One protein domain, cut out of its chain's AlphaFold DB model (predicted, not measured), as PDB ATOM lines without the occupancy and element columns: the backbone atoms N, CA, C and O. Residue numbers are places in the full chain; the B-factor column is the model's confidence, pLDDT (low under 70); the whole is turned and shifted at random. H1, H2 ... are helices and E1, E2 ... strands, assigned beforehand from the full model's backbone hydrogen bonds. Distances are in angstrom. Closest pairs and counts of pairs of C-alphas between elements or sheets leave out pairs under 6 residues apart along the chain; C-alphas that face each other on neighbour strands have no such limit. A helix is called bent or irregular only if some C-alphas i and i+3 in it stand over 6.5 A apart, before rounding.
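Overview. This is residues 3 to 64 and 97 to 176 of the 177 residues of an uncharacterized protein of Clostridiales bacterium (UniProt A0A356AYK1). Little regular structure: a loose, loop-rich body holds three small antiparallel sheets, E1-E2 with H1 near it, E3-E4-E5, and E6-E7, while residues 157 to 176, with H3, stick out as an arm. The printed part has 142 residues, 54 in named elements, class mixed, in order H1 E1 H2 E2 E3 E4 E5 E6 E7 H3. Radius of gyration of the C-alphas is 20.9 A, spans 66 by 45 by 35 A.

Arrangement. Start at H1, residues 8 to 18, irregular, with C-alphas 12 and 15 8.1 A apart. Its closest C-alphas with E1, residues 39 to 44, are Leu 9 and Asn 40, 7.1 A. After H2, residues 48 to 51, find E2, residues 59 to 63, antiparallel to E1, N 41 to O 61 2.9 A. E3, 102 to 104, E4, 109 to 111, and E5, 123 to 125, form a meander, each strand the antiparallel neighbour of the one before: N 103 to O 109 and N 110 to O 124 are each 2.9 A. E5 runs on into E6, 128 to 131, at 92 degrees; E6 and E7, 145 to 148, form a hairpin, N 129 to O 147 2.9 A. H3, 164 to 174, touches no helix. O i to N i+4 pairs are within hydrogen-bond range in 4 of 7 for H1 and 6 of 7 for H3; H2 is too short for one.

Along the chain. Find C-alpha 8 at (60.308, 117.364, 166.141); from there H1 runs 14.2 A. E1 is 15.6 A long; H3 runs 16.1 A to C-alpha 174 at (71.001, 88.262, 198.836).

Size, cuts and confidence. The farthest C-alphas, Gly 140 and Asn 176, are 68.0 A apart. Residues 65 to 96 are cut out; C-alphas 64 and 97 are 9.6 A apart. Links H1 to E1, E4 to E5, E6 to E7 and E7 to H3 are long. Residues 47 to 55 and 176 have pLDDT under 70.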
ATOM      1  N   GLN A   3      63.522 126.413 164.797       94.31
ATOM      2  CA  GLN A   3      62.552 126.882 163.800       94.31
ATOM      3  C   GLN A   3      61.337 125.941 163.781       94.31
ATOM      4  O   GLN A   3      61.515 124.725 163.748       94.31
ATOM      5  N   GLU A   4      60.119 126.487 163.767       94.62
ATOM      6  CA  GLU A   4      58.882 125.704 163.953       94.62
ATOM      7  C   GLU A   4      58.685 124.554 162.951       94.62
ATOM      8  O   GLU A   4      58.103 123.533 163.301       94.62
ATOM      9  N   ARG A   5      59.198 124.686 161.719       94.25
ATOM     10  CA  ARG A   5      59.124 123.633 160.695       94.25
ATOM     11  C   ARG A   5      59.981 122.416 161.043       94.25
ATOM     12  O   ARG A   5      59.669 121.313 160.618       94.25
ATOM     13  N   TYR A   6      61.055 122.623 161.797       93.19
ATOM     14  CA  TYR A   6      62.019 121.590 162.167       93.19
ATOM     15  C   TYR A   6      61.922 121.207 163.650       93.19
ATOM     16  O   TYR A   6      62.828 120.562 164.179       93.19
ATOM     17  N   GLU A   7      60.836 121.591 164.324       93.50
ATOM     18  CA  GLU A   7      60.526 121.158 165.685       93.50
ATOM     19  C   GLU A   7      59.940 119.737 165.643       93.50
ATOM     20  O   GLU A   7      58.934 119.479 164.980       93.50
ATOM     21  N   SER A   8      60.605 118.789 166.306       91.81
ATOM     22  CA  SER A   8      60.308 117.364 166.141       91.81
ATOM     23  C   SER A   8      59.020 116.910 166.838       91.81
ATOM     24  O   SER A   8      58.384 115.963 166.380       91.81
ATOM     25  N   LEU A   9      58.620 117.520 167.964       92.00
ATOM     26  CA  LEU A   9      57.356 117.138 168.612       92.00
ATOM     27  C   LEU A   9      56.175 117.518 167.739       92.00
ATOM     28  O   LEU A   9      55.226 116.746 167.654       92.00
ATOM     29  N   ARG A  10      56.245 118.642 167.031       92.62
ATOM     30  CA  ARG A  10      55.199 119.054 166.112       92.62
ATOM     31  C   ARG A  10      55.017 117.999 165.029       92.62
ATOM     32  O   ARG A  10      53.905 117.516 164.826       92.62
ATOM     33  N   SER A  11      56.095 117.574 164.374       91.12
ATOM     34  CA  SER A  11      56.009 116.560 163.318       91.12
ATOM     35  C   SER A  11      55.529 115.192 163.806       91.12
ATOM     36  O   SER A  11      54.917 114.459 163.033       91.12
ATOM     37  N   THR A  12      55.838 114.819 165.051       90.25
ATOM     38  CA  THR A  12      55.696 113.427 165.518       90.25
ATOM     39  C   THR A  12      54.566 113.221 166.527       90.25
ATOM     40  O   THR A  12      53.975 112.147 166.550       90.25
ATOM     41  N   TYR A  13      54.252 114.226 167.342       90.81
ATOM     42  CA  TYR A  13      53.391 114.113 168.523       90.81
ATOM     43  C   TYR A  13      52.295 115.186 168.622       90.81
ATOM     44  O   TYR A  13      51.555 115.168 169.602       90.81
ATOM     45  N   SER A  14      52.129 116.090 167.645       91.31
ATOM     46  CA  SER A  14      51.082 117.134 167.710       91.31
ATOM     47  C   SER A  14      49.676 116.584 167.977       91.31
ATOM     48  O   SER A  14      48.916 117.182 168.730       91.31
ATOM     49  N   GLU A  15      49.331 115.430 167.400       89.38
ATOM     50  CA  GLU A  15      48.029 114.796 167.646       89.38
ATOM     51  C   GLU A  15      47.909 114.291 169.090       89.38
ATOM     52  O   GLU A  15      46.847 114.375 169.694       89.38
ATOM     53  N   ASN A  16      49.002 113.809 169.684       87.81
ATOM     54  CA  ASN A  16      49.000 113.316 171.062       87.81
ATOM     55  C   ASN A  16      48.994 114.438 172.105       87.81
ATOM     56  O   ASN A  16      48.535 114.214 173.224       87.81
ATOM     57  N   ILE A  17      49.564 115.596 171.775       89.00
ATOM     58  CA  ILE A  17      49.722 116.720 172.704       89.00
ATOM     59  C   ILE A  17      48.513 117.658 172.613       89.00
ATOM     60  O   ILE A  17      47.943 118.013 173.640       89.00
ATOM     61  N   ASP A  18      48.089 118.000 171.393       88.38
ATOM     62  CA  ASP A  18      47.145 119.095 171.138       88.38
ATOM     63  C   ASP A  18      45.928 118.681 170.284       88.38
ATOM     64  O   ASP A  18      45.168 119.549 169.859       88.38
ATOM     65  N   ASP A  19      45.753 117.385 169.979       88.19
ATOM     66  CA  ASP A  19      44.764 116.893 168.995       88.19
ATOM     67  C   ASP A  19      44.873 117.636 167.643       88.19
ATOM     68  O   ASP A  19      43.900 117.950 166.954       88.19
ATOM     69  N   TYR A  20      46.113 117.980 167.274       91.25
ATOM     70  CA  TYR A  20      46.426 118.821 166.126       91.25
ATOM     71  C   TYR A  20      47.124 118.025 165.023       91.25
ATOM     72  O   TYR A  20      48.275 117.607 165.158       91.25
ATOM     73  N   ASN A  21      46.467 117.869 163.870       92.25
ATOM     74  CA  ASN A  21      47.109 117.262 162.706       92.25
ATOM     75  C   ASN A  21      47.956 118.299 161.950       92.25
ATOM     76  O   ASN A  21      47.441 119.135 161.199       92.25
ATOM     77  N   THR A  22      49.276 118.226 162.118       93.06
ATOM     78  CA  THR A  22      50.205 119.175 161.489       93.06
ATOM     79  C   THR A  22      50.417 118.968 159.981       93.06
ATOM     80  O   THR A  22      51.010 119.845 159.353       93.06
ATOM     81  N   TYR A  23      49.977 117.848 159.396       92.31
ATOM     82  CA  TYR A  23      50.222 117.499 157.986       92.31
ATOM     83  C   TYR A  23      49.095 117.938 157.040       92.31
ATOM     84  O   TYR A  23      49.231 117.840 155.819       92.31
ATOM     85  N   VAL A  24      47.989 118.462 157.572       93.00
ATOM     86  CA  VAL A  24      46.955 119.123 156.763       93.00
ATOM     87  C   VAL A  24      47.556 120.361 156.094       93.00
ATOM     88  O   VAL A  24      48.237 121.142 156.747       93.00
ATOM     89  N   THR A  25      47.279 120.591 154.805       88.12
ATOM     90  CA  THR A  25      47.908 121.665 154.002       88.12
ATOM     91  C   THR A  25      47.882 123.049 154.663       88.12
ATOM     92  O   THR A  25      48.843 123.795 154.526       88.12
ATOM     93  N   GLY A  26      46.821 123.393 155.403       91.56
ATOM     94  CA  GLY A  26      46.716 124.675 156.115       91.56
ATOM     95  C   GLY A  26      47.554 124.792 157.398       91.56
ATOM     96  O   GLY A  26      47.727 125.895 157.903       91.56
ATOM     97  N   ASN A  27      48.078 123.678 157.906       94.00
ATOM     98  CA  ASN A  27      48.739 123.550 159.207       94.00
ATOM     99  C   ASN A  27      50.268 123.398 159.102       94.00
ATOM    100  O   ASN A  27      50.970 123.468 160.121       94.00
ATOM    101  N   VAL A  28      50.775 123.180 157.884       94.44
ATOM    102  CA  VAL A  28      52.196 122.980 157.584       94.44
ATOM    103  C   VAL A  28      52.947 124.316 157.691       94.44
ATOM    104  O   VAL A  28      52.617 125.250 156.956       94.44
ATOM    105  N   PRO A  29      53.978 124.429 158.550       95.12
ATOM    106  CA  PRO A  29      54.786 125.642 158.644       95.12
ATOM    107  C   PRO A  29      55.545 125.953 157.350       95.12
ATOM    108  O   PRO A  29      56.047 125.042 156.686       95.12
ATOM    109  N   PHE A  30      55.695 127.233 157.009       95.38
ATOM    110  CA  PHE A  30      56.478 127.647 155.838       95.38
ATOM    111  C   PHE A  30      57.965 127.288 155.986       95.38
ATOM    112  O   PHE A  30      58.516 127.305 157.086       95.38
ATOM    113  N   VAL A  31      58.628 126.989 154.863       94.31
ATOM    114  CA  VAL A  31      60.067 126.651 154.813       94.31
ATOM    115  C   VAL A  31      60.932 127.775 155.384       94.31
ATOM    116  O   VAL A  31      61.890 127.537 156.117       94.31
ATOM    117  N   ASP A  32      60.567 129.016 155.092       94.38
ATOM    118  CA  ASP A  32      61.233 130.236 155.534       94.38
ATOM    119  C   ASP A  32      60.532 130.891 156.732       94.38
ATOM    120  O   ASP A  32      60.680 132.095 156.954       94.38
ATOM    121  N   SER A  33      59.783 130.109 157.523       95.62
ATOM    122  CA  SER A  33      59.098 130.648 158.692       95.62
ATOM    123  C   SER A  33      60.082 131.372 159.622       95.62
ATOM    124  O   SER A  33      61.122 130.802 159.978       95.62
ATOM    125  N   PRO A  34      59.768 132.608 160.052       95.12
ATOM    126  CA  PRO A  34      60.597 133.348 160.994       95.12
ATOM    127  C   PRO A  34      60.394 132.881 162.442       95.12
ATOM    128  O   PRO A  34      61.057 133.397 163.343       95.12
ATOM    129  N   LEU A  35      59.449 131.966 162.689       96.19
ATOM    130  CA  LEU A  35      59.068 131.562 164.033       96.19
ATOM    131  C   LEU A  35      60.045 130.529 164.589       96.19
ATOM    132  O   LEU A  35      60.258 129.454 164.025       96.19
ATOM    133  N   PHE A  36      60.606 130.874 165.742       94.12
ATOM    134  CA  PHE A  36      61.364 129.972 166.588       94.12
ATOM    135  C   PHE A  36      60.522 129.652 167.817       94.12
ATOM    136  O   PHE A  36      60.018 130.556 168.479       94.12
ATOM    137  N   VAL A  37      60.382 128.366 168.108       94.75
ATOM    138  CA  VAL A  37      59.566 127.846 169.206       94.75
ATOM    139  C   VAL A  37      60.443 127.155 170.243       94.75
ATOM    140  O   VAL A  37      61.600 126.797 169.976       94.75
ATOM    141  N   ASN A  38      59.909 126.999 171.451       94.06
ATOM    142  CA  ASN A  38      60.586 126.284 172.527       94.06
ATOM    143  C   ASN A  38      60.753 124.808 172.158       94.06
ATOM    144  O   ASN A  38      59.995 124.259 171.362       94.06
ATOM    145  N   ILE A  39      61.783 124.179 172.718       92.12
ATOM    146  CA  ILE A  39      62.031 122.755 172.499       92.12
ATOM    147  C   ILE A  39      61.432 122.024 173.680       92.12
ATOM    148  O   ILE A  39      61.949 122.121 174.795       92.12
ATOM    149  N   ASN A  40      60.356 121.299 173.425       92.69
ATOM    150  CA  ASN A  40      59.704 120.488 174.433       92.69
ATOM    151  C   ASN A  40      60.067 119.015 174.230       92.69
ATOM    152  O   ASN A  40      60.333 118.573 173.114       92.69
ATOM    153  N   MET A  41      60.061 118.251 175.315       90.62
ATOM    154  CA  MET A  41      60.139 116.794 175.292       90.62
ATOM    155  C   MET A  41      58.869 116.204 175.895       90.62
ATOM    156  O   MET A  41      58.286 116.779 176.813       90.62
ATOM    157  N   ILE A  42      58.453 115.037 175.399       90.69
ATOM    158  CA  ILE A  42      57.382 114.260 176.028       90.69
ATOM    159  C   ILE A  42      57.860 113.838 177.424       90.69
ATOM    160  O   ILE A  42      58.884 113.166 177.559       90.69
ATOM    161  N   LEU A  43      57.114 114.237 178.451       88.69
ATOM    162  CA  LEU A  43      57.284 113.773 179.826       88.69
ATOM    163  C   LEU A  43      56.558 112.444 180.024       88.69
ATOM    164  O   LEU A  43      57.127 111.480 180.535       88.69
ATOM    165  N   GLN A  44      55.299 112.402 179.591       85.94
ATOM    166  CA  GLN A  44      54.422 111.258 179.754       85.94
ATOM    167  C   GLN A  44      53.466 111.182 178.568       85.94
ATOM    168  O   GLN A  44      52.799 112.156 178.227       85.94
ATOM    169  N   MET A  45      53.370 110.006 177.947       82.12
ATOM    170  CA  MET A  45      52.349 109.773 176.931       82.12
ATOM    171  C   MET A  45      50.974 109.712 177.591       82.12
ATOM    172  O   MET A  45      50.795 109.026 178.600       82.12
ATOM    173  N   ALA A  46      49.984 110.348 176.970       71.88
ATOM    174  CA  ALA A  46      48.606 109.991 177.234       71.88
ATOM    175  C   ALA A  46      48.398 108.528 176.861       71.88
ATOM    176  O   ALA A  46      48.600 108.114 175.718       71.88
ATOM    177  N   THR A  47      47.987 107.732 177.835       65.62
ATOM    178  CA  THR A  47      47.626 106.335 177.623       65.62
ATOM    179  C   THR A  47      46.157 106.166 177.963       65.62
ATOM    180  O   THR A  47      45.838 105.820 179.104       65.62
ATOM    181  N   PRO A  48      45.247 106.369 176.993       63.12
ATOM    182  CA  PRO A  48      43.815 106.227 177.227       63.12
ATOM    183  C   PRO A  48      43.425 104.871 177.822       63.12
ATOM    184  O   PRO A  48      42.505 104.785 178.625       63.12
ATOM    185  N   LEU A  49      44.172 103.809 177.499       56.34
ATOM    186  CA  LEU A  49      43.980 102.468 178.065       56.34
ATOM    187  C   LEU A  49      44.332 102.359 179.558       56.34
ATOM    188  O   LEU A  49      43.757 101.523 180.246       56.34
ATOM    189  N   LEU A  50      45.262 103.177 180.060       60.94
ATOM    190  CA  LEU A  50      45.615 103.225 181.485       60.94
ATOM    191  C   LEU A  50      44.642 104.104 182.280       60.94
ATOM    192  O   LEU A  50      44.395 103.818 183.449       60.94
ATOM    193  N   TYR A  51      44.078 105.141 181.654       61.41
ATOM    194  CA  TYR A  51      43.216 106.121 182.325       61.41
ATOM    195  C   TYR A  51      41.713 105.912 182.087       61.41
ATOM    196  O   TYR A  51      40.901 106.531 182.768       61.41
ATOM    197  N   GLY A  52      41.322 105.042 181.148       62.34
ATOM    198  CA  GLY A  52      39.920 104.865 180.745       62.34
ATOM    199  C   GLY A  52      39.310 106.115 180.100       62.34
ATOM    200  O   GLY A  52      38.093 106.188 179.938       62.34
ATOM    201  N   ASP A  53      40.151 107.085 179.745       67.81
ATOM    202  CA  ASP A  53      39.775 108.412 179.289       67.81
ATOM    203  C   ASP A  53      40.511 108.727 177.984       67.81
ATOM    204  O   ASP A  53      41.742 108.778 177.928       67.81
ATOM    205  N   LEU A  54      39.731 108.898 176.917       65.12
ATOM    206  CA  LEU A  54      40.212 109.215 175.571       65.12
ATOM    207  C   LEU A  54      40.562 110.701 175.402       65.12
ATOM    208  O   LEU A  54      41.015 111.080 174.329       65.12
ATOM    209  N   THR A  55      40.343 111.529 176.428       67.88
ATOM    210  CA  THR A  55      40.583 112.982 176.389       67.88
ATOM    211  C   THR A  55      41.910 113.408 177.014       67.88
ATOM    212  O   THR A  55      42.260 114.584 176.962       67.88
ATOM    213  N   VAL A  56      42.671 112.470 177.589       73.50
ATOM    214  CA  VAL A  56      43.983 112.766 178.181       73.50
ATOM    215  C   VAL A  56      44.976 113.098 177.068       73.50
ATOM    216  O   VAL A  56      45.127 112.315 176.132       73.50
ATOM    217  N   SER A  57      45.675 114.227 177.190       82.50
ATOM    218  CA  SER A  57      46.772 114.626 176.306       82.50
ATOM    219  C   SER A  57      48.139 114.270 176.893       82.50
ATOM    220  O   SER A  57      48.288 114.029 178.094       82.50
ATOM    221  N   ALA A  58      49.144 114.151 176.026       87.50
ATOM    222  CA  ALA A  58      50.509 113.900 176.459       87.50
ATOM    223  C   ALA A  58      51.064 115.114 177.217       87.50
ATOM    224  O   ALA A  58      50.903 116.261 176.800       87.50
ATOM    225  N   GLU A  59      51.770 114.851 178.311       89.69
ATOM    226  CA  GLU A  59      52.457 115.890 179.066       89.69
ATOM    227  C   GLU A  59      53.818 116.164 178.437       89.69
ATOM    228  O   GLU A  59      54.548 115.240 178.058       89.69
ATOM    229  N   THR A  60      54.184 117.439 178.362       92.56
ATOM    230  CA  THR A  60      55.482 117.878 177.852       92.56
ATOM    231  C   THR A  60      56.214 118.737 178.871       92.56
ATOM    232  O   THR A  60      55.619 119.274 179.805       92.56
ATOM    233  N   TYR A  61      57.526 118.855 178.698       92.00
ATOM    234  CA  TYR A  61      58.358 119.761 179.478       92.00
ATOM    235  C   TYR A  61      59.349 120.495 178.581       92.00
ATOM    236  O   TYR A  61      59.892 119.921 177.636       92.00
ATOM    237  N   GLU A  62      59.591 121.763 178.901       92.56
ATOM    238  CA  GLU A  62      60.521 122.610 178.164       92.56
ATOM    239  C   GLU A  62      61.982 122.267 178.487       92.56
ATOM    240  O   GLU A  62      62.343 121.947 179.621       92.56
ATOM    241  N   THR A  63      62.835 122.356 177.467       90.62
ATOM    242  CA  THR A  63      64.271 122.073 177.533       90.62
ATOM    243  C   THR A  63      65.085 123.243 176.990       90.62
ATOM    244  O   THR A  63      64.618 124.014 176.150       90.62
ATOM    245  N   GLY A  64      66.343 123.356 177.428       88.75
ATOM    246  CA  GLY A  64      67.223 124.441 176.994       88.75
ATOM    247  C   GLY A  64      66.851 125.786 177.615       88.75
ATOM    248  O   GLY A  64      66.967 126.817 176.951       88.75
ATOM    249  N   TRP A  97      69.048 117.793 172.478       86.19
ATOM    250  CA  TRP A  97      69.368 116.987 171.298       86.19
ATOM    251  C   TRP A  97      68.559 117.398 170.059       86.19
ATOM    252  O   TRP A  97      69.079 117.451 168.945       86.19
ATOM    253  N   GLN A  98      67.296 117.765 170.275       87.12
ATOM    254  CA  GLN A  98      66.343 118.156 169.236       87.12
ATOM    255  C   GLN A  98      66.728 119.443 168.493       87.12
ATOM    256  O   GLN A  98      66.265 119.648 167.381       87.12
ATOM    257  N   ILE A  99      67.617 120.287 169.036       88.81
ATOM    258  CA  ILE A  99      68.144 121.452 168.293       88.81
ATOM    259  C   ILE A  99      68.937 121.003 167.065       88.81
ATOM    260  O   ILE A  99      68.952 121.688 166.046       88.81
ATOM    261  N   LEU A 100      69.629 119.869 167.181       88.50
ATOM    262  CA  LEU A 100      70.523 119.370 166.143       88.50
ATOM    263  C   LEU A 100      69.820 118.411 165.174       88.50
ATOM    264  O   LEU A 100      70.373 118.125 164.115       88.50
ATOM    265  N   ASN A 101      68.631 117.913 165.534       88.50
ATOM    266  CA  ASN A 101      67.823 116.987 164.733       88.50
ATOM    267  C   ASN A 101      68.582 115.733 164.245       88.50
ATOM    268  O   ASN A 101      68.258 115.176 163.201       88.50
ATOM    269  N   PHE A 102      69.587 115.248 164.984       92.25
ATOM    270  CA  PHE A 102      70.256 113.983 164.659       92.25
ATOM    271  C   PHE A 102      69.357 112.779 164.972       92.25
ATOM    272  O   PHE A 102      68.921 112.613 166.111       92.25
ATOM    273  N   ALA A 103      69.184 111.889 163.994       92.38
ATOM    274  CA  ALA A 103      68.651 110.543 164.217       92.38
ATOM    275  C   ALA A 103      69.763 109.568 164.617       92.38
ATOM    276  O   ALA A 103      69.661 108.870 165.623       92.38
ATOM    277  N   ASP A 104      70.844 109.537 163.833       93.25
ATOM    278  CA  ASP A 104      72.019 108.704 164.091       93.25
ATOM    279  C   ASP A 104      73.283 109.564 163.926       93.25
ATOM    280  O   ASP A 104      73.831 109.689 162.823       93.25
ATOM    281  N   PRO A 105      73.782 110.163 165.020       91.69
ATOM    282  CA  PRO A 105      74.962 111.015 164.973       91.69
ATOM    283  C   PRO A 105      76.215 110.208 164.632       91.69
ATOM    284  O   PRO A 105      77.156 110.751 164.069       91.69
ATOM    285  N   SER A 106      76.229 108.896 164.887       93.00
ATOM    286  CA  SER A 106      77.384 108.053 164.576       93.00
ATOM    287  C   SER A 106      77.632 107.918 163.083       93.00
ATOM    288  O   SER A 106      78.779 107.730 162.677       93.00
ATOM    289  N   LYS A 107      76.563 108.039 162.286       94.44
ATOM    290  CA  LYS A 107      76.569 108.006 160.820       94.44
ATOM    291  C   LYS A 107      76.332 109.379 160.195       94.44
ATOM    292  O   LYS A 107      76.239 109.471 158.976       94.44
ATOM    293  N   MET A 108      76.256 110.433 161.009       95.19
ATOM    294  CA  MET A 108      75.925 111.797 160.585       95.19
ATOM    295  C   MET A 108      74.569 111.915 159.885       95.19
ATOM    296  O   MET A 108      74.428 112.658 158.916       95.19
ATOM    297  N   GLN A 109      73.576 111.174 160.377       95.38
ATOM    298  CA  GLN A 109      72.204 111.215 159.883       95.38
ATOM    299  C   GLN A 109      71.359 112.166 160.726       95.38
ATOM    300  O   GLN A 109      71.227 111.975 161.939       95.38
ATOM    301  N   ILE A 110      70.763 113.156 160.071       94.62
ATOM    302  CA  ILE A 110      69.761 114.049 160.655       94.62
ATOM    303  C   ILE A 110      68.388 113.757 160.062       94.62
ATOM    304  O   ILE A 110      68.281 113.092 159.031       94.62
ATOM    305  N   HIS A 111      67.349 114.248 160.723       93.81
ATOM    306  CA  HIS A 111      66.005 114.262 160.170       93.81
ATOM    307  C   HIS A 111      65.985 115.157 158.930       93.81
ATOM    308  O   HIS A 111      66.542 116.257 158.946       93.81
ATOM    309  N   ASP A 112      65.374 114.660 157.860       93.19
ATOM    310  CA  ASP A 112      65.024 115.503 156.724       93.19
ATOM    311  C   ASP A 112      63.835 116.409 157.079       93.19
ATOM    312  O   ASP A 112      63.233 116.303 158.152       93.19
ATOM    313  N   ASP A 113      63.480 117.303 156.165       93.19
ATOM    314  CA  ASP A 113      62.282 118.116 156.270       93.19
ATOM    315  C   ASP A 113      61.032 117.237 156.429       93.19
ATOM    316  O   ASP A 113      60.639 116.498 155.520       93.19
ATOM    317  N   TYR A 114      60.385 117.357 157.588       93.12
ATOM    318  CA  TYR A 114      59.222 116.556 157.952       93.12
ATOM    319  C   TYR A 114      58.045 116.721 156.990       93.12
ATOM    320  O   TYR A 114      57.215 115.829 156.917       93.12
ATOM    321  N   TYR A 115      57.953 117.825 156.243       92.94
ATOM    322  CA  TYR A 115      56.788 118.149 155.413       92.94
ATOM    323  C   TYR A 115      57.085 118.148 153.906       92.94
ATOM    324  O   TYR A 115      56.223 118.526 153.108       92.94
ATOM    325  N   ALA A 116      58.292 117.769 153.480       89.31
ATOM    326  CA  ALA A 116      58.711 117.786 152.074       89.31
ATOM    327  C   ALA A 116      58.395 116.467 151.339       89.31
ATOM    328  O   ALA A 116      59.268 115.851 150.739       89.31
ATOM    329  N   GLY A 117      57.134 116.022 151.384       81.38
ATOM    330  CA  GLY A 117      56.718 114.725 150.821       81.38
ATOM    331  C   GLY A 117      56.928 113.538 151.766       81.38
ATOM    332  O   GLY A 117      56.501 112.428 151.456       81.38
ATOM    333  N   ASN A 118      57.502 113.804 152.937       76.75
ATOM    334  CA  ASN A 118      57.657 112.859 154.027       76.75
ATOM    335  C   ASN A 118      56.383 112.878 154.883       76.75
ATOM    336  O   ASN A 118      55.853 113.940 155.201       76.75
ATOM    337  N   TYR A 119      55.864 111.704 155.245       73.38
ATOM    338  CA  TYR A 119      54.847 111.583 156.295       73.38
ATOM    339  C   TYR A 119      55.542 111.040 157.543       73.38
ATOM    340  O   TYR A 119      55.548 109.833 157.789       73.38
ATOM    341  N   GLY A 120      56.216 111.927 158.280       77.56
ATOM    342  CA  GLY A 120      57.045 111.567 159.432       77.56
ATOM    343  C   GLY A 120      58.534 111.851 159.222       77.56
ATOM    344  O   GLY A 120      58.910 112.868 158.646       77.56
ATOM    345  N   VAL A 121      59.390 110.971 159.751       87.06
ATOM    346  CA  VAL A 121      60.843 111.182 159.824       87.06
ATOM    347  C   VAL A 121      61.564 110.374 158.747       87.06
ATOM    348  O   VAL A 121      61.659 109.152 158.848       87.06
ATOM    349  N   GLU A 122      62.127 111.066 157.758       92.50
ATOM    350  CA  GLU A 122      63.175 110.525 156.886       92.50
ATOM    351  C   GLU A 122      64.561 111.011 157.331       92.50
ATOM    352  O   GLU A 122      64.688 111.873 158.205       92.50
ATOM    353  N   HIS A 123      65.620 110.431 156.761       93.31
ATOM    354  CA  HIS A 123      66.995 110.728 157.155       93.31
ATOM    355  C   HIS A 123      67.844 111.201 155.982       93.31
ATOM    356  O   HIS A 123      67.924 110.533 154.951       93.31
ATOM    357  N   ILE A 124      68.597 112.276 156.204       94.62
ATOM    358  CA  ILE A 124      69.651 112.739 155.298       94.62
ATOM    359  C   ILE A 124      71.010 112.676 155.987       94.62
ATOM    360  O   ILE A 124      71.130 112.853 157.200       94.62
ATOM    361  N   VAL A 125      72.058 112.414 155.207       95.88
ATOM    362  CA  VAL A 125      73.439 112.380 155.703       95.88
ATOM    363  C   VAL A 125      74.092 113.739 155.481       95.88
ATOM    364  O   VAL A 125      74.152 114.226 154.351       95.88
ATOM    365  N   ILE A 126      74.644 114.324 156.543       95.62
ATOM    366  CA  ILE A 126      75.363 115.600 156.491       95.62
ATOM    367  C   ILE A 126      76.868 115.413 156.700       95.62
ATOM    368  O   ILE A 126      77.323 114.520 157.407       95.62
ATOM    369  N   GLN A 127      77.672 116.279 156.082       96.31
ATOM    370  CA  GLN A 127      79.138 116.253 156.217       96.31
ATOM    371  C   GLN A 127      79.679 117.377 157.104       96.31
ATOM    372  O   GLN A 127      80.833 117.341 157.535       96.31
ATOM    373  N   GLN A 128      78.867 118.400 157.355       95.81
ATOM    374  CA  GLN A 128      79.250 119.574 158.121       95.81
ATOM    375  C   GLN A 128      78.020 120.238 158.736       95.81
ATOM    376  O   GLN A 128      76.928 120.154 158.179       95.81
ATOM    377  N   MET A 129      78.226 120.932 159.847       93.81
ATOM    378  CA  MET A 129      77.252 121.851 160.438       93.81
ATOM    379  C   MET A 129      77.747 123.281 160.289       93.81
ATOM    380  O   MET A 129      78.940 123.509 160.119       93.81
ATOM    381  N   TYR A 130      76.851 124.251 160.380       94.25
ATOM    382  CA  TYR A 130      77.210 125.662 160.368       94.25
ATOM    383  C   TYR A 130      76.945 126.253 161.747       94.25
ATOM    384  O   TYR A 130      75.810 126.251 162.211       94.25
ATOM    385  N   ILE A 131      77.996 126.742 162.402       91.88
ATOM    386  CA  ILE A 131      77.926 127.272 163.768       91.88
ATOM    387  C   ILE A 131      78.387 128.725 163.747       91.88
ATOM    388  O   ILE A 131      79.393 129.059 163.121       91.88
ATOM    389  N   GLY A 132      77.649 129.592 164.429       92.31
ATOM    390  CA  GLY A 132      78.019 130.984 164.642       92.31
ATOM    391  C   GLY A 132      77.882 131.336 166.109       92.31
ATOM    392  O   GLY A 132      76.954 130.890 166.777       92.31
ATOM    393  N   LEU A 133      78.814 132.144 166.599       89.12
ATOM    394  CA  LEU A 133      78.810 132.667 167.956       89.12
ATOM    395  C   LEU A 133      78.844 134.189 167.865       89.12
ATOM    396  O   LEU A 133      79.626 134.753 167.099       89.12
ATOM    397  N   GLY A 134      77.972 134.842 168.623       89.38
ATOM    398  CA  GLY A 134      77.881 136.294 168.693       89.38
ATOM    399  C   GLY A 134      77.701 136.744 170.134       89.38
ATOM    400  O   GLY A 134      77.162 136.009 170.959       89.38
ATOM    401  N   THR A 135      78.162 137.952 170.440       87.00
ATOM    402  CA  THR A 135      77.940 138.585 171.738       87.00
ATOM    403  C   THR A 135      76.646 139.392 171.715       87.00
ATOM    404  O   THR A 135      76.323 140.067 170.733       87.00
ATOM    405  N   GLY A 136      75.887 139.325 172.812       82.50
ATOM    406  CA  GLY A 136      74.678 140.126 172.972       82.50
ATOM    407  C   GLY A 136      74.989 141.617 172.823       82.50
ATOM    408  O   GLY A 136      75.930 142.121 173.430       82.50
ATOM    409  N   GLY A 137      74.218 142.318 171.991       77.81
ATOM    410  CA  GLY A 137      74.345 143.767 171.801       77.81
ATOM    411  C   GLY A 137      75.378 144.233 170.768       77.81
ATOM    412  O   GLY A 137      75.409 145.424 170.475       77.81
ATOM    413  N   ALA A 138      76.170 143.343 170.154       75.69
ATOM    414  CA  ALA A 138      77.168 143.739 169.147       75.69
ATOM    415  C   ALA A 138      76.567 144.294 167.837       75.69
ATOM    416  O   ALA A 138      77.275 144.929 167.057       75.69
ATOM    417  N   GLY A 139      75.265 144.092 167.602       76.06
ATOM    418  CA  GLY A 139      74.612 144.436 166.339       76.06
ATOM    419  C   GLY A 139      75.158 143.626 165.150       76.06
ATOM    420  O   GLY A 139      76.224 143.021 165.200       76.06
ATOM    421  N   GLY A 140      74.412 143.595 164.047       84.19
ATOM    422  CA  GLY A 140      74.843 142.917 162.819       84.19
ATOM    423  C   GLY A 140      74.516 141.421 162.744       84.19
ATOM    424  O   GLY A 140      73.892 140.836 163.626       84.19
ATOM    425  N   ARG A 141      74.880 140.808 161.610       87.44
ATOM    426  CA  ARG A 141      74.594 139.398 161.303       87.44
ATOM    427  C   ARG A 141      75.684 138.500 161.882       87.44
ATOM    428  O   ARG A 141      76.862 138.726 161.623       87.44
ATOM    429  N   ILE A 142      75.286 137.444 162.591       91.31
ATOM    430  CA  ILE A 142      76.216 136.409 163.051       91.31
ATOM    431  C   ILE A 142      76.608 135.552 161.844       91.31
ATOM    432  O   ILE A 142      75.776 134.872 161.246       91.31
ATOM    433  N   GLY A 143      77.883 135.610 161.466       92.31
ATOM    434  CA  GLY A 143      78.424 134.755 160.417       92.31
ATOM    435  C   GLY A 143      78.533 133.314 160.907       92.31
ATOM    436  O   GLY A 143      79.187 133.054 161.915       92.31
ATOM    437  N   LEU A 144      77.932 132.379 160.177       95.31
ATOM    438  CA  LEU A 144      78.116 130.958 160.442       95.31
ATOM    439  C   LEU A 144      79.400 130.458 159.771       95.31
ATOM    440  O   LEU A 144      79.732 130.854 158.649       95.31
ATOM    441  N   LYS A 145      80.119 129.562 160.445       96.75
ATOM    442  CA  LYS A 145      81.295 128.877 159.910       96.75
ATOM    443  C   LYS A 145      81.023 127.379 159.791       96.75
ATOM    444  O   LYS A 145      80.401 126.814 160.691       96.75
ATOM    445  N   PRO A 146      81.475 126.739 158.699       97.00
ATOM    446  CA  PRO A 146      81.333 125.304 158.549       97.00
ATOM    447  C   PRO A 146      82.225 124.585 159.565       97.00
ATOM    448  O   PRO A 146      83.406 124.896 159.718       97.00
ATOM    449  N   PHE A 147      81.653 123.595 160.227       94.88
ATOM    450  CA  PHE A 147      82.306 122.660 161.121       94.88
ATOM    451  C   PHE A 147      82.161 121.263 160.525       94.88
ATOM    452  O   PHE A 147      81.052 120.744 160.401       94.88
ATOM    453  N   LYS A 148      83.283 120.668 160.117       96.50
ATOM    454  CA  LYS A 148      83.292 119.344 159.497       96.50
ATOM    455  C   LYS A 148      82.948 118.274 160.530       96.50
ATOM    456  O   LYS A 148      83.573 118.203 161.585       96.50
ATOM    457  N   LEU A 149      82.006 117.412 160.180       94.06
ATOM    458  CA  LEU A 149      81.623 116.262 160.982       94.06
ATOM    459  C   LEU A 149      82.471 115.039 160.621       94.06
ATOM    460  O   LEU A 149      82.828 114.829 159.458       94.06
ATOM    461  N   VAL A 150      82.782 114.215 161.621       92.12
ATOM    462  CA  VAL A 150      83.557 112.980 161.452       92.12
ATOM    463  C   VAL A 150      82.753 111.812 162.002       92.12
ATOM    464  O   VAL A 150      82.587 111.689 163.212       92.12
ATOM    465  N   SER A 151      82.248 110.965 161.103       89.75
ATOM    466  CA  SER A 151      81.538 109.737 161.471       89.75
ATOM    467  C   SER A 151      82.423 108.817 162.313       89.75
ATOM    468  O   SER A 151      83.603 108.625 162.007       89.75
ATOM    469  N   TRP A 152      81.830 108.217 163.348       91.44
ATOM    470  CA  TRP A 152      82.478 107.196 164.173       91.44
ATOM    471  C   TRP A 152      81.893 105.794 163.971       91.44
ATOM    472  O   TRP A 152      82.382 104.852 164.588       91.44
ATOM    473  N   ASN A 153      80.895 105.611 163.093       88.38
ATOM    474  CA  ASN A 153      80.323 104.304 162.724       88.38
ATOM    475  C   ASN A 153      80.042 103.386 163.933       88.38
ATOM    476  O   ASN A 153      80.398 102.206 163.926       88.38
ATOM    477  N   ASN A 154      79.450 103.942 164.996       83.25
ATOM    478  CA  ASN A 154      79.161 103.257 166.264       83.25
ATOM    479  C   ASN A 154      80.377 102.675 167.012       83.25
ATOM    480  O   ASN A 154      80.220 101.857 167.915       83.25
ATOM    481  N   ARG A 155      81.599 103.108 166.687       86.88
ATOM    482  CA  ARG A 155      82.813 102.766 167.437       86.88
ATOM    483  C   ARG A 155      83.081 103.842 168.479       86.88
ATOM    484  O   ARG A 155      83.571 104.917 168.149       86.88
ATOM    485  N   VAL A 156      82.763 103.541 169.733       85.56
ATOM    486  CA  VAL A 156      82.992 104.433 170.875       85.56
ATOM    487  C   VAL A 156      83.852 103.742 171.925       85.56
ATOM    488  O   VAL A 156      83.792 102.523 172.093       85.56
ATOM    489  N   THR A 157      84.655 104.520 172.641       88.56
ATOM    490  CA  THR A 157      85.280 104.066 173.882       88.56
ATOM    491  C   THR A 157      84.265 104.216 175.011       88.56
ATOM    492  O   THR A 157      83.609 105.247 175.135       88.56
ATOM    493  N   TYR A 158      84.105 103.181 175.833       86.19
ATOM    494  CA  TYR A 158      83.207 103.209 176.984       86.19
ATOM    495  C   TYR A 158      83.897 102.606 178.205       86.19
ATOM    496  O   TYR A 158      84.850 101.837 178.087       86.19
ATOM    497  N   HIS A 159      83.409 102.978 179.382       90.69
ATOM    498  CA  HIS A 159      83.743 102.332 180.641       90.69
ATOM    499  C   HIS A 159      82.459 102.189 181.451       90.69
ATOM    500  O   HIS A 159      81.579 103.049 181.400       90.69
ATOM    501  N   GLU A 160      82.332 101.094 182.187       89.50
ATOM    502  CA  GLU A 160      81.159 100.860 183.020       89.50
ATOM    503  C   GLU A 160      81.354 101.464 184.411       89.50
ATOM    504  O   GLU A 160      82.439 101.411 184.995       89.50
ATOM    505  N   ARG A 161      80.273 102.013 184.970       87.19
ATOM    506  CA  ARG A 161      80.214 102.455 186.365       87.19
ATOM    507  C   ARG A 161      78.961 101.895 187.018       87.19
ATOM    508  O   ARG A 161      77.848 102.174 186.576       87.19
ATOM    509  N   LEU A 162      79.131 101.174 188.122       89.00
ATOM    510  CA  LEU A 162      78.001 100.727 188.933       89.00
ATOM    511  C   LEU A 162      77.340 101.926 189.625       89.00
ATOM    512  O   LEU A 162      78.006 102.709 190.303       89.00
ATOM    513  N   LYS A 163      76.019 102.058 189.470       87.00
ATOM    514  CA  LYS A 163      75.215 103.010 190.250       87.00
ATOM    515  C   LYS A 163      75.127 102.541 191.703       87.00
ATOM    516  O   LYS A 163      75.107 101.338 191.953       87.00
ATOM    517  N   SER A 164      74.977 103.461 192.653       84.94
ATOM    518  CA  SER A 164      74.800 103.117 194.074       84.94
ATOM    519  C   SER A 164      73.632 102.147 194.307       84.94
ATOM    520  O   SER A 164      73.753 101.217 195.100       84.94
ATOM    521  N   SER A 165      72.542 102.286 193.541       89.25
ATOM    522  CA  SER A 165      71.372 101.398 193.595       89.25
ATOM    523  C   SER A 165      71.678  99.932 193.285       89.25
ATOM    524  O   SER A 165      70.994  99.055 193.802       89.25
ATOM    525  N   TYR A 166      72.722  99.640 192.502       92.00
ATOM    526  CA  TYR A 166      73.143  98.263 192.244       92.00
ATOM    527  C   TYR A 166      73.496  97.535 193.544       92.00
ATOM    528  O   TYR A 166      73.120  96.382 193.722       92.00
ATOM    529  N   ARG A 167      74.199  98.211 194.464       91.06
ATOM    530  CA  ARG A 167      74.578  97.627 195.759       91.06
ATOM    531  C   ARG A 167      73.349  97.386 196.631       91.06
ATOM    532  O   ARG A 167      73.205  96.289 197.147       91.06
ATOM    533  N   ILE A 168      72.434  98.357 196.677       93.00
ATOM    534  CA  ILE A 168      71.169  98.260 197.422       93.00
ATOM    535  C   ILE A 168      70.353  97.042 196.963       93.00
ATOM    536  O   ILE A 168      69.944  96.232 197.787       93.00
ATOM    537  N   LEU A 169      70.151  96.886 195.650       93.62
ATOM    538  CA  LEU A 169      69.393  95.759 195.094       93.62
ATOM    539  C   LEU A 169      70.104  94.421 195.310       93.62
ATOM    540  O   LEU A 169      69.459  93.431 195.640       93.62
ATOM    541  N   LYS A 170      71.430  94.395 195.142       93.31
ATOM    542  CA  LYS A 170      72.235  93.192 195.354       93.31
ATOM    543  C   LYS A 170      72.142  92.689 196.794       93.31
ATOM    544  O   LYS A 170      71.999  91.488 196.987       93.31
ATOM    545  N   ASP A 171      72.248  93.583 197.772       94.44
ATOM    546  CA  ASP A 171      72.152  93.212 199.185       94.44
ATOM    547  C   ASP A 171      70.715  92.785 199.531       94.44
ATOM    548  O   ASP A 171      70.529  91.706 200.081       94.44
ATOM    549  N   TYR A 172      69.697  93.533 199.081       93.44
ATOM    550  CA  TYR A 172      68.287  93.167 199.283       93.44
ATOM    551  C   TYR A 172      67.938  91.777 198.731       93.44
ATOM    552  O   TYR A 172      67.219  91.024 199.380       93.44
ATOM    553  N   TRP A 173      68.425  91.418 197.539       93.12
ATOM    554  CA  TRP A 173      68.171  90.090 196.969       93.12
ATOM    555  C   TRP A 173      68.973  88.981 197.643       93.12
ATOM    556  O   TRP A 173      68.452  87.884 197.770       93.12
ATOM    557  N   ARG A 174      70.199  89.254 198.103       90.50
ATOM    558  CA  ARG A 174      71.001  88.262 198.836       90.50
ATOM    559  C   ARG A 174      70.409  87.939 200.210       90.50
ATOM    560  O   ARG A 174      70.578  86.826 200.683       90.50
ATOM    561  N   ASP A 175      69.759  88.910 200.845       82.25
ATOM    562  CA  ASP A 175      69.203  88.759 202.191       82.25
ATOM    563  C   ASP A 175      67.770  88.163 202.189       82.25
ATOM    564  O   ASP A 175      67.208  87.929 203.258       82.25
ATOM    565  N   ASN A 176      67.172  87.928 201.010       66.75
ATOM    566  CA  ASN A 176      65.861  87.278 200.833       66.75
ATOM    567  C   ASN A 176      65.949  85.815 200.327       66.75
ATOM    568  O   ASN A 176      64.911  85.241 199.994       66.75
TER     569      ASN A 176